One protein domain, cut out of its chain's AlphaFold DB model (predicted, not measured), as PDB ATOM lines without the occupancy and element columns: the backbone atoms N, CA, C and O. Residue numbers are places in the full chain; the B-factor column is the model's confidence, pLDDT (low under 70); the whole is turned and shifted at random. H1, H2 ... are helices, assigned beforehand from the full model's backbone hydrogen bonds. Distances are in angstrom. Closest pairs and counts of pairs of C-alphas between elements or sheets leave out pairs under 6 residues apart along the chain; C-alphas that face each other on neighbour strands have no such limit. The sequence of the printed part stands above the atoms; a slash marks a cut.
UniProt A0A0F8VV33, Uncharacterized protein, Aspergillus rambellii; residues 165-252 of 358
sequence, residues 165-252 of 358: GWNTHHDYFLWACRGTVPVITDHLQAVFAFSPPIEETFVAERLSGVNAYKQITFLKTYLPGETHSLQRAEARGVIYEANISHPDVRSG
ATOM      1  N   GLY A 165     200.596 183.417  82.857       84.50
ATOM      2  CA  GLY A 165     200.224 184.551  82.010       84.50
ATOM      3  C   GLY A 165     199.706 185.783  82.758       84.50
ATOM      4  O   GLY A 165     199.363 186.762  82.099       84.50
ATOM      5  N   TRP A 166     199.672 185.785  84.099       91.69
ATOM      6  CA  TRP A 166     199.292 186.973  84.870       91.69
ATOM      7  C   TRP A 166     200.266 188.140  84.645       91.69
ATOM      8  O   TRP A 166     201.475 188.005  84.811       91.69
ATOM      9  N   ASN A 167     199.704 189.309  84.337       90.06
ATOM     10  CA  ASN A 167     200.374 190.538  83.896       90.06
ATOM     11  C   ASN A 167     199.601 191.760  84.426       90.06
ATOM     12  O   ASN A 167     198.423 191.639  84.746       90.06
ATOM     13  N   THR A 168     200.200 192.954  84.404       86.69
ATOM     14  CA  THR A 168     199.621 194.196  84.963       86.69
ATOM     15  C   THR A 168     198.208 194.542  84.474       86.69
ATOM     16  O   THR A 168     197.398 195.038  85.248       86.69
ATOM     17  N   HIS A 169     197.861 194.278  83.210       91.44
ATOM     18  CA  HIS A 169     196.513 194.583  82.706       91.44
ATOM     19  C   HIS A 169     195.420 193.718  83.363       91.44
ATOM     20  O   HIS A 169     194.278 194.161  83.476       91.44
ATOM     21  N   HIS A 170     195.776 192.526  83.856       95.38
ATOM     22  CA  HIS A 170     194.883 191.704  84.670       95.38
ATOM     23  C   HIS A 170     194.614 192.357  86.025       95.38
ATOM     24  O   HIS A 170     193.488 192.280  86.504       95.38
ATOM     25  N   ASP A 171     195.597 193.054  86.614       95.19
ATOM     26  CA  ASP A 171     195.395 193.794  87.865       95.19
ATOM     27  C   ASP A 171     194.391 194.942  87.664       95.19
ATOM     28  O   ASP A 171     193.486 195.105  88.476       95.19
ATOM     29  N   TYR A 172     194.467 195.693  86.557       96.50
ATOM     30  CA  TYR A 172     193.471 196.737  86.265       96.50
ATOM     31  C   TYR A 172     192.066 196.162  86.082       96.50
ATOM     32  O   TYR A 172     191.105 196.718  86.615       96.50
ATOM     33  N   PHE A 173     191.936 195.036  85.374       96.69
ATOM     34  CA  PHE A 173     190.646 194.367  85.217       96.69
ATOM     35  C   PHE A 173     190.117 193.838  86.559       96.69
ATOM     36  O   PHE A 173     188.956 194.065  86.896       96.69
ATOM     37  N   LEU A 174     190.976 193.199  87.360       97.06
ATOM     38  CA  LEU A 174     190.680 192.747  88.721       97.06
ATOM     39  C   LEU A 174     190.161 193.903  89.585       97.06
ATOM     40  O   LEU A 174     189.125 193.772  90.235       97.06
ATOM     41  N   TRP A 175     190.859 195.039  89.590       97.12
ATOM     42  CA  TRP A 175     190.488 196.198  90.403       97.12
ATOM     43  C   TRP A 175     189.177 196.839  89.958       97.12
ATOM     44  O   TRP A 175     188.468 197.379  90.806       97.12
ATOM     45  N   ALA A 176     188.851 196.748  88.667       96.25
ATOM     46  CA  ALA A 176     187.594 197.213  88.096       96.25
ATOM     47  C   ALA A 176     186.407 196.271  88.355       96.25
ATOM     48  O   ALA A 176     185.262 196.687  88.175       96.25
ATOM     49  N   CYS A 177     186.629 195.011  88.740       95.38
ATOM     50  CA  CYS A 177     185.537 194.061  88.931       95.38
ATOM     51  C   CYS A 177     184.666 194.415  90.148       95.38
ATOM     52  O   CYS A 177     185.160 194.651  91.252       95.38
ATOM     53  N   ARG A 178     183.343 194.359  89.950       92.31
ATOM     54  CA  ARG A 178     182.343 194.410  91.025       92.31
ATOM     55  C   ARG A 178     182.185 193.040  91.673       92.31
ATOM     56  O   ARG A 178     182.248 192.019  90.992       92.31
ATOM     57  N   GLY A 179     181.853 193.030  92.961       92.25
ATOM     58  CA  GLY A 179     181.376 191.829  93.646       92.25
ATOM     59  C   GLY A 179     182.294 191.310  94.747       92.25
ATOM     60  O   GLY A 179     183.180 192.005  95.254       92.25
ATOM     61  N   THR A 180     181.941 190.133  95.260       96.06
ATOM     62  CA  THR A 180     182.723 189.414  96.276       96.06
ATOM     63  C   THR A 180     183.905 188.728  95.594       96.06
ATOM     64  O   THR A 180     183.931 188.630  94.372       96.06
ATOM     65  N   VAL A 181     184.875 188.233  96.362       96.81
ATOM     66  CA  VAL A 181     186.005 187.473  95.805       96.81
ATOM     67  C   VAL A 181     185.537 186.339  94.877       96.81
ATOM     68  O   VAL A 181     185.998 186.349  93.743       96.81
ATOM     69  N   PRO A 182     184.588 185.454  95.257       96.38
ATOM     70  CA  PRO A 182     184.092 184.412  94.350       96.38
ATOM     71  C   PRO A 182     183.568 184.959  93.018       96.38
ATOM     72  O   PRO A 182     183.964 184.500  91.954       96.38
ATOM     73  N   VAL A 183     182.752 186.018  93.070       95.69
ATOM     74  CA  VAL A 183     182.191 186.658  91.869       95.69
ATOM     75  C   VAL A 183     183.304 187.233  90.990       95.69
ATOM     76  O   VAL A 183     183.317 187.029  89.782       95.69
ATOM     77  N   ILE A 184     184.277 187.921  91.589       97.12
ATOM     78  CA  ILE A 184     185.422 188.483  90.864       97.12
ATOM     79  C   ILE A 184     186.274 187.367  90.238       97.12
ATOM     80  O   ILE A 184     186.725 187.506  89.100       97.12
ATOM     81  N   THR A 185     186.481 186.258  90.946       96.25
ATOM     82  CA  THR A 185     187.198 185.084  90.437       96.25
ATOM     83  C   THR A 185     186.490 184.487  89.223       96.25
ATOM     84  O   THR A 185     187.141 184.266  88.202       96.25
ATOM     85  N   ASP A 186     185.166 184.315  89.286       94.88
ATOM     86  CA  ASP A 186     184.359 183.844  88.155       94.88
ATOM     87  C   ASP A 186     184.488 184.785  86.950       94.88
ATOM     88  O   ASP A 186     184.664 184.339  85.814       94.88
ATOM     89  N   HIS A 187     184.468 186.098  87.192       92.50
ATOM     90  CA  HIS A 187     184.619 187.103  86.142       92.50
ATOM     91  C   HIS A 187     185.984 187.008  85.451       92.50
ATOM     92  O   HIS A 187     186.066 187.027  84.221       92.50
ATOM     93  N   LEU A 188     187.059 186.883  86.231       94.81
ATOM     94  CA  LEU A 188     188.416 186.728  85.710       94.81
ATOM     95  C   LEU A 188     188.572 185.426  84.925       94.81
ATOM     96  O   LEU A 188     189.158 185.434  83.841       94.81
ATOM     97  N   GLN A 189     188.033 184.322  85.446       94.56
ATOM     98  CA  GLN A 189     188.091 183.028  84.778       94.56
ATOM     99  C   GLN A 189     187.313 183.039  83.462       94.56
ATOM    100  O   GLN A 189     187.801 182.485  82.477       94.56
ATOM    101  N   ALA A 190     186.142 183.678  83.423       89.69
ATOM    102  CA  ALA A 190     185.381 183.841  82.194       89.69
ATOM    103  C   ALA A 190     186.188 184.654  81.173       89.69
ATOM    104  O   ALA A 190     186.438 184.190  80.068       89.69
ATOM    105  N   VAL A 191     186.669 185.837  81.549       91.81
ATOM    106  CA  VAL A 191     187.300 186.758  80.594       91.81
ATOM    107  C   VAL A 191     188.652 186.255  80.085       91.81
ATOM    108  O   VAL A 191     188.893 186.297  78.883       91.81
ATOM    109  N   PHE A 192     189.526 185.768  80.967       91.94
ATOM    110  CA  PHE A 192     190.908 185.422  80.607       91.94
ATOM    111  C   PHE A 192     191.144 183.926  80.388       91.94
ATOM    112  O   PHE A 192     192.196 183.546  79.877       91.94
ATOM    113  N   ALA A 193     190.180 183.071  80.752       90.50
ATOM    114  CA  ALA A 193     190.262 181.622  80.582       90.50
ATOM    115  C   ALA A 193     191.587 181.021  81.096       90.50
ATOM    116  O   ALA A 193     192.226 180.220  80.408       90.50
ATOM    117  N   PHE A 194     192.010 181.416  82.307       90.69
ATOM    118  CA  PHE A 194     193.246 180.927  82.922       90.69
ATOM    119  C   PHE A 194     193.289 179.392  82.951       90.69
ATOM    120  O   PHE A 194     192.288 178.726  83.233       90.69
ATOM    121  N   SER A 195     194.466 178.839  82.647       90.75
ATOM    122  CA  SER A 195     194.751 177.406  82.689       90.75
ATOM    123  C   SER A 195     196.099 177.181  83.390       90.75
ATOM    124  O   SER A 195     197.133 177.502  82.797       90.75
ATOM    125  N   PRO A 196     196.128 176.615  84.614       91.75
ATOM    126  CA  PRO A 196     194.984 176.125  85.397       91.75
ATOM    127  C   PRO A 196     194.012 177.245  85.825       91.75
ATOM    128  O   PRO A 196     194.402 178.415  85.779       91.75
ATOM    129  N   PRO A 197     192.768 176.903  86.224       93.31
ATOM    130  CA  PRO A 197     191.796 177.887  86.685       93.31
ATOM    131  C   PRO A 197     192.326 178.735  87.841       93.31
ATOM    132  O   PRO A 197     193.071 178.241  88.688       93.31
ATOM    133  N   ILE A 198     191.931 180.006  87.874       93.62
ATOM    134  CA  ILE A 198     192.334 180.931  88.935       93.62
ATOM    135  C   ILE A 198     191.672 180.566  90.271       93.62
ATOM    136  O   ILE A 198     190.494 180.217  90.328       93.62
ATOM    137  N   GLU A 199     192.431 180.662  91.363       93.75
ATOM    138  CA  GLU A 199     191.939 180.354  92.707       93.75
ATOM    139  C   GLU A 199     191.381 181.601  93.417       93.75
ATOM    140  O   GLU A 199     191.940 182.696  93.332       93.75
ATOM    141  N   GLU A 200     190.301 181.433  94.188       94.56
ATOM    142  CA  GLU A 200     189.730 182.502  95.026       94.56
ATOM    143  C   GLU A 200     190.717 183.032  96.070       94.56
ATOM    144  O   GLU A 200     190.732 184.226  96.365       94.56
ATOM    145  N   THR A 201     191.562 182.160  96.614       91.69
ATOM    146  CA  THR A 201     192.626 182.505  97.570       91.69
ATOM    147  C   THR A 201     193.600 183.509  96.967       91.69
ATOM    148  O   THR A 201     193.858 184.546  97.576       91.69
ATOM    149  N   PHE A 202     194.056 183.261  95.736       92.75
ATOM    150  CA  PHE A 202     194.921 184.179  94.999       92.75
ATOM    151  C   PHE A 202     194.244 185.541  94.785       92.75
ATOM    152  O   PHE A 202     194.850 186.581  95.045       92.75
ATOM    153  N   VAL A 203     192.972 185.559  94.374       94.69
ATOM    154  CA  VAL A 203     192.212 186.807  94.175       94.69
ATOM    155  C   VAL A 203     192.027 187.568  95.492       94.69
ATOM    156  O   VAL A 203     192.230 188.783  95.536       94.69
ATOM    157  N   ALA A 204     191.696 186.876  96.585       92.94
ATOM    158  CA  ALA A 204     191.567 187.481  97.910       92.94
ATOM    159  C   ALA A 204     192.881 188.124  98.374       92.94
ATOM    160  O   ALA A 204     192.870 189.254  98.864       92.94
ATOM    161  N   GLU A 205     194.006 187.430  98.201       89.81
ATOM    162  CA  GLU A 205     195.340 187.942  98.525       89.81
ATOM    163  C   GLU A 205     195.703 189.150  97.655       89.81
ATOM    164  O   GLU A 205     196.174 190.166  98.169       89.81
ATOM    165  N   ARG A 206     195.408 189.094  96.349       92.44
ATOM    166  CA  ARG A 206     195.696 190.177  95.397       92.44
ATOM    167  C   ARG A 206     194.856 191.435  95.635       92.44
ATOM    168  O   ARG A 206     195.282 192.519  95.254       92.44
ATOM    169  N   LEU A 207     193.698 191.316  96.282       93.81
ATOM    170  CA  LEU A 207     192.837 192.443  96.668       93.81
ATOM    171  C   LEU A 207     193.065 192.940  98.106       93.81
ATOM    172  O   LEU A 207     192.455 193.928  98.516       93.81
ATOM    173  N   SER A 208     193.900 192.252  98.884       89.38
ATOM    174  CA  SER A 208     194.161 192.558 100.294       89.38
ATOM    175  C   SER A 208     195.536 193.204 100.492       89.38
ATOM    176  O   SER A 208     196.328 193.350  99.558       89.38
ATOM    177  N   GLY A 209     195.829 193.609 101.730       87.50
ATOM    178  CA  GLY A 209     197.125 194.185 102.080       87.50
ATOM    179  C   GLY A 209     197.379 195.519 101.387       87.50
ATOM    180  O   GLY A 209     196.458 196.306 101.164       87.50
ATOM    181  N   VAL A 210     198.623 195.748 100.965       87.56
ATOM    182  CA  VAL A 210     199.019 196.949 100.205       87.56
ATOM    183  C   VAL A 210     198.207 197.118  98.918       87.56
ATOM    184  O   VAL A 210     197.936 198.239  98.482       87.56
ATOM    185  N   ASN A 211     197.787 196.011  98.301       90.81
ATOM    186  CA  ASN A 211     197.045 196.061  97.045       90.81
ATOM    187  C   ASN A 211     195.630 196.623  97.217       90.81
ATOM    188  O   ASN A 211     195.094 197.176  96.257       90.81
ATOM    189  N   ALA A 212     195.065 196.594  98.429       93.62
ATOM    190  CA  ALA A 212     193.813 197.286  98.719       93.62
ATOM    191  C   ALA A 212     193.943 198.795  98.438       93.62
ATOM    192  O   ALA A 212     193.078 199.378  97.791       93.62
ATOM    193  N   TYR A 213     195.065 199.427  98.804       94.19
ATOM    194  CA  TYR A 213     195.301 200.851  98.523       94.19
ATOM    195  C   TYR A 213     195.524 201.143  97.043       94.19
ATOM    196  O   TYR A 213     195.104 202.196  96.552       94.19
ATOM    197  N   LYS A 214     196.143 200.209  96.311       94.38
ATOM    198  CA  LYS A 214     196.259 200.311  94.850       94.38
ATOM    199  C   LYS A 214     194.876 200.275  94.204       94.38
ATOM    200  O   LYS A 214     194.575 201.144  93.389       94.38
ATOM    201  N   GLN A 215     194.009 199.358  94.643       96.25
ATOM    202  CA  GLN A 215     192.619 199.305  94.197       96.25
ATOM    203  C   GLN A 215     191.856 200.587  94.564       96.25
ATOM    204  O   GLN A 215     191.192 201.153  93.703       96.25
ATOM    205  N   ILE A 216     191.982 201.099  95.795       97.38
ATOM    206  CA  ILE A 216     191.350 202.366  96.213       97.38
ATOM    207  C   ILE A 216     191.775 203.511  95.288       97.38
ATOM    208  O   ILE A 216     190.932 204.269  94.810       97.38
ATOM    209  N   THR A 217     193.077 203.627  95.020       96.62
ATOM    210  CA  THR A 217     193.633 204.669  94.146       96.62
ATOM    211  C   THR A 217     193.099 204.534  92.727       96.62
ATOM    212  O   THR A 217     192.655 205.519  92.139       96.62
ATOM    213  N   PHE A 218     193.081 203.313  92.194       97.00
ATOM    214  CA  PHE A 218     192.529 203.015  90.881       97.00
ATOM    215  C   PHE A 218     191.049 203.397  90.781       97.00
ATOM    216  O   PHE A 218     190.677 204.154  89.887       97.00
ATOM    217  N   LEU A 219     190.215 202.941  91.719       97.62
ATOM    218  CA  LEU A 219     188.774 203.198  91.719       97.62
ATOM    219  C   LEU A 219     188.473 204.695  91.826       97.62
ATOM    220  O   LEU A 219     187.719 205.225  91.017       97.62
ATOM    221  N   LYS A 220     189.129 205.410  92.750       97.44
ATOM    222  CA  LYS A 220     188.952 206.866  92.900       97.44
ATOM    223  C   LYS A 220     189.376 207.645  91.655       97.44
ATOM    224  O   LYS A 220     188.794 208.688  91.372       97.44
ATOM    225  N   THR A 221     190.378 207.153  90.929       96.75
ATOM    226  CA  THR A 221     190.925 207.840  89.751       96.75
ATOM    227  C   THR A 221     190.120 207.548  88.487       96.75
ATOM    228  O   THR A 221     189.864 208.460  87.709       96.75
ATOM    229  N   TYR A 222     189.730 206.291  88.272       97.56
ATOM    230  CA  TYR A 222     189.231 205.818  86.978       97.56
ATOM    231  C   TYR A 222     187.779 205.343  86.995       97.56
ATOM    232  O   TYR A 222     187.170 205.274  85.928       97.56
ATOM    233  N   LEU A 223     187.224 205.011  88.161       97.19
ATOM    234  CA  LEU A 223     185.891 204.425  88.311       97.19
ATOM    235  C   LEU A 223     185.147 205.009  89.533       97.19
ATOM    236  O   LEU A 223     184.782 204.276  90.454       97.19
ATOM    237  N   PRO A 224     184.908 206.334  89.578       96.31
ATOM    238  CA  PRO A 224     184.330 206.994  90.751       96.31
ATOM    239  C   PRO A 224     182.889 206.558  91.074       96.31
ATOM    240  O   PRO A 224     182.446 206.738  92.205       96.31
ATOM    241  N   GLY A 225     182.159 205.976  90.114       95.06
ATOM    242  CA  GLY A 225     180.821 205.407  90.321       95.06
ATOM    243  C   GLY A 225     180.798 204.043  91.032       95.06
ATOM    244  O   GLY A 225     179.726 203.558  91.400       95.06
ATOM    245  N   GLU A 226     181.956 203.418  91.262       95.94
ATOM    246  CA  GLU A 226     182.094 202.089  91.874       95.94
ATOM    247  C   GLU A 226     182.104 202.144  93.405       95.94
ATOM    248  O   GLU A 226     183.080 201.781  94.070       95.94
ATOM    249  N   THR A 227     181.005 202.620  93.986       95.12
ATOM    250  CA  THR A 227     180.895 202.899  95.421       95.12
ATOM    251  C   THR A 227     181.024 201.637  96.282       95.12
ATOM    252  O   THR A 227     181.740 201.656  97.286       95.12
ATOM    253  N   HIS A 228     180.409 200.512  95.889       95.19
ATOM    254  CA  HIS A 228     180.517 199.243  96.629       95.19
ATOM    255  C   HIS A 228     181.928 198.671  96.583       95.19
ATOM    256  O   HIS A 228     182.467 198.253  97.611       95.19
ATOM    257  N   SER A 229     182.522 198.646  95.392       95.62
ATOM    258  CA  SER A 229     183.880 198.145  95.178       95.62
ATOM    259  C   SER A 229     184.880 198.972  95.987       95.62
ATOM    260  O   SER A 229     185.753 198.407  96.649       95.62
ATOM    261  N   LEU A 230     184.694 200.296  96.019       96.94
ATOM    262  CA  LEU A 230     185.520 201.198  96.809       96.94
ATOM    263  C   LEU A 230     185.401 200.913  98.308       96.94
ATOM    264  O   LEU A 230     186.423 200.745  98.967       96.94
ATOM    265  N   GLN A 231     184.187 200.779  98.847       96.56
ATOM    266  CA  GLN A 231     184.009 200.475 100.270       96.56
ATOM    267  C   GLN A 231     184.602 199.126 100.678       96.56
ATOM    268  O   GLN A 231     185.154 198.991 101.770       96.56
ATOM    269  N   ARG A 232     184.516 198.112  99.811       96.31
ATOM    270  CA  ARG A 232     185.157 196.812 100.062       96.31
ATOM    271  C   ARG A 232     186.674 196.941 100.096       96.31
ATOM    272  O   ARG A 232     187.301 196.376 100.988       96.31
ATOM    273  N   ALA A 233     187.255 197.702  99.172       96.56
ATOM    274  CA  ALA A 233     188.689 197.970  99.160       96.56
ATOM    275  C   ALA A 233     189.130 198.757 100.410       96.56
ATOM    276  O   ALA A 233     190.115 198.390 101.046       96.56
ATOM    277  N   GLU A 234     188.366 199.774 100.820       96.25
ATOM    278  CA  GLU A 234     188.620 200.544 102.047       96.25
ATOM    279  C   GLU A 234     188.553 199.659 103.297       96.25
ATOM    280  O   GLU A 234     189.474 199.686 104.109       96.25
ATOM    281  N   ALA A 235     187.541 198.796 103.417       95.81
ATOM    282  CA  ALA A 235     187.447 197.855 104.531       95.81
ATOM    283  C   ALA A 235     188.646 196.891 104.582       95.81
ATOM    284  O   ALA A 235     189.198 196.657 105.660       95.81
ATOM    285  N   ARG A 236     189.090 196.370 103.427       95.44
ATOM    286  CA  ARG A 236     190.298 195.528 103.326       95.44
ATOM    287  C   ARG A 236     191.562 196.272 103.758       95.44
ATOM    288  O   ARG A 236     192.391 195.679 104.442       95.44
ATOM    289  N   GLY A 237     191.687 197.552 103.405       93.38
ATOM    290  CA  GLY A 237     192.774 198.417 103.875       93.38
ATOM    291  C   GLY A 237     192.745 198.612 105.395       93.38
ATOM    292  O   GLY A 237     193.751 198.409 106.064       93.38
ATOM    293  N   VAL A 238     191.572 198.891 105.971       93.81
ATOM    294  CA  VAL A 238     191.423 199.089 107.425       93.81
ATOM    295  C   VAL A 238     191.796 197.838 108.218       93.81
ATOM    296  O   VAL A 238     192.542 197.935 109.192       93.81
ATOM    297  N   ILE A 239     191.314 196.650 107.827       93.56
ATOM    298  CA  ILE A 239     191.677 195.419 108.554       93.56
ATOM    299  C   ILE A 239     193.166 195.091 108.419       93.56
ATOM    300  O   ILE A 239     193.740 194.492 109.329       93.56
ATOM    301  N   TYR A 240     193.783 195.499 107.307       91.25
ATOM    302  CA  TYR A 240     195.211 195.348 107.085       91.25
ATOM    303  C   TYR A 240     196.017 196.247 108.026       91.25
ATOM    304  O   TYR A 240     196.857 195.746 108.770       91.25
ATOM    305  N   GLU A 241     195.698 197.540 108.075       91.56
ATOM    306  CA  GLU A 241     196.292 198.501 109.015       91.56
ATOM    307  C   GLU A 241     196.116 198.080 110.475       91.56
ATOM    308  O   GLU A 241     197.040 198.190 111.281       91.56
ATOM    309  N   ALA A 242     194.937 197.563 110.817       90.62
ATOM    310  CA  ALA A 242     194.642 197.088 112.160       90.62
ATOM    311  C   ALA A 242     195.343 195.759 112.501       90.62
ATOM    312  O   ALA A 242     195.324 195.349 113.662       90.62
ATOM    313  N   ASN A 243     195.947 195.079 111.517       90.25
ATOM    314  CA  ASN A 243     196.507 193.733 111.640       90.25
ATOM    315  C   ASN A 243     195.487 192.726 112.217       90.25
ATOM    316  O   ASN A 243     195.798 191.912 113.091       90.25
ATOM    317  N   ILE A 244     194.241 192.802 111.735       89.81
ATOM    318  CA  ILE A 244     193.130 191.932 112.136       89.81
ATOM    319  C   ILE A 244     192.739 191.038 110.958       89.81
ATOM    320  O   ILE A 244     192.683 191.462 109.805       89.81
ATOM    321  N   SER A 245     192.414 189.778 111.247       87.88
ATOM    322  CA  SER A 245     191.827 188.873 110.257       87.88
ATOM    323  C   SER A 245     190.306 188.899 110.362       87.88
ATOM    324  O   SER A 245     189.752 188.510 111.389       87.88
ATOM    325  N   HIS A 246     189.634 189.322 109.290       92.50
ATOM    326  CA  HIS A 246     188.178 189.273 109.186       92.50
ATOM    327  C   HIS A 246     187.772 188.589 107.868       92.50
ATOM    328  O   HIS A 246     187.987 189.164 106.797       92.50
ATOM    329  N   PRO A 247     187.197 187.370 107.902       92.19
ATOM    330  CA  PRO A 247     186.925 186.586 106.693       92.19
ATOM    331  C   PRO A 247     185.920 187.270 105.755       92.19
ATOM    332  O   PRO A 247     186.127 187.277 104.540       92.19
ATOM    333  N   ASP A 248     184.887 187.918 106.303       94.62
ATOM    334  CA  ASP A 248     183.893 188.614 105.474       94.62
ATOM    335  C   ASP A 248     184.456 189.847 104.764       94.62
ATOM    336  O   ASP A 248     184.164 190.090 103.597       94.62
ATOM    337  N   VAL A 249     185.336 190.601 105.425       94.19
ATOM    338  CA  VAL A 249     186.019 191.747 104.812       94.19
ATOM    339  C   VAL A 249     186.998 191.272 103.733       94.19
ATOM    340  O   VAL A 249     187.028 191.819 102.631       94.19
ATOM    341  N   ARG A 250     187.762 190.204 104.007       92.06
ATOM    342  CA  ARG A 250     188.681 189.595 103.029       92.06
ATOM    343  C   ARG A 250     187.937 189.155 101.767       92.06
ATOM    344  O   ARG A 250     188.293 189.563 100.663       92.06
ATOM    345  N   SER A 251     186.848 188.406 101.930       93.50
ATOM    346  CA  SER A 251     186.005 187.956 100.813       93.50
ATOM    347  C   SER A 251     185.130 189.068 100.212       93.50
ATOM    348  O   SER A 251     184.641 188.931  99.091       93.50
ATOM    349  N   GLY A 252     184.962 190.198 100.905       93.88
ATOM    350  CA  GLY A 252     184.066 191.284 100.508       93.88
ATOM    351  C   GLY A 252     182.579 190.931 100.635       93.88
ATOM    352  O   GLY A 252     181.766 191.556  99.959       93.88
TER     353      GLY A 252
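This is residues 165 to 252 of the 358 residues of an uncharacterized protein of Aspergillus rambellii (UniProt A0A0F8VV33). Two groups of helices stand side by side along the longest axis: crossed helices H1, H2 and H3 at one end, and the helical hairpin of H4 and H5 at the other. H1 packs on H4, and short H6 folds back beside H5 towards H3 and the first residues of H2. The 88 printed residues hold six named helices, H1 to H6 in chain order, and no named strand; the class is all helix, the packing mostly crossed. The whole is compact, with a radius of gyration of the C-alphas of 12.2 A and spans of 35 by 27 by 19 A.

H1, residues 168 to 176, only just touches residues 184 to 188 of H2, residues 181 to 192, with 3 pairs of C-alphas within 8 A; the closest C-alphas, of Leu 174 and Leu 188, are 7.1 A apart. H3, residues 200 to 206, is about perpendicular to H2 at 89 degrees and touches it, closest at C-alphas 185 and 200, 5.8 A. H4, residues 210 to 222, touches H1 with residues 215 to 219 alone, closest at C-alphas 175 and 215, 5.3 A. H5, residues 227 to 241, touches H4 at a shallow tilt of 27 degrees, opposite ways, closest at C-alphas 212 and 233, 5.2 A. H6, residues 247 to 251, touches H5, closest at C-alphas 236 and 249, 5.9 A. H6 only just touches H2, with 3 pairs of C-alphas within 8 A, the closest those of Val 181 and Ser 251, 5.0 A. H2 and H5 are apart. In H1 to H6 every O i to N i+4 pair is within hydrogen-bond range.

H1 begins at C-alpha 168 (199.621, 194.196, 84.963). H2 is 16.1 A long, H4 18.7 A and H5 21.0 A. H6 ends at C-alpha 251 (186.005, 187.956, 100.813).

The C-alphas farthest apart, of Ser 195 and Ala 242, are 35.4 A apart. The printed part has no cut, and no link is long. No printed residue has a pLDDT under 70.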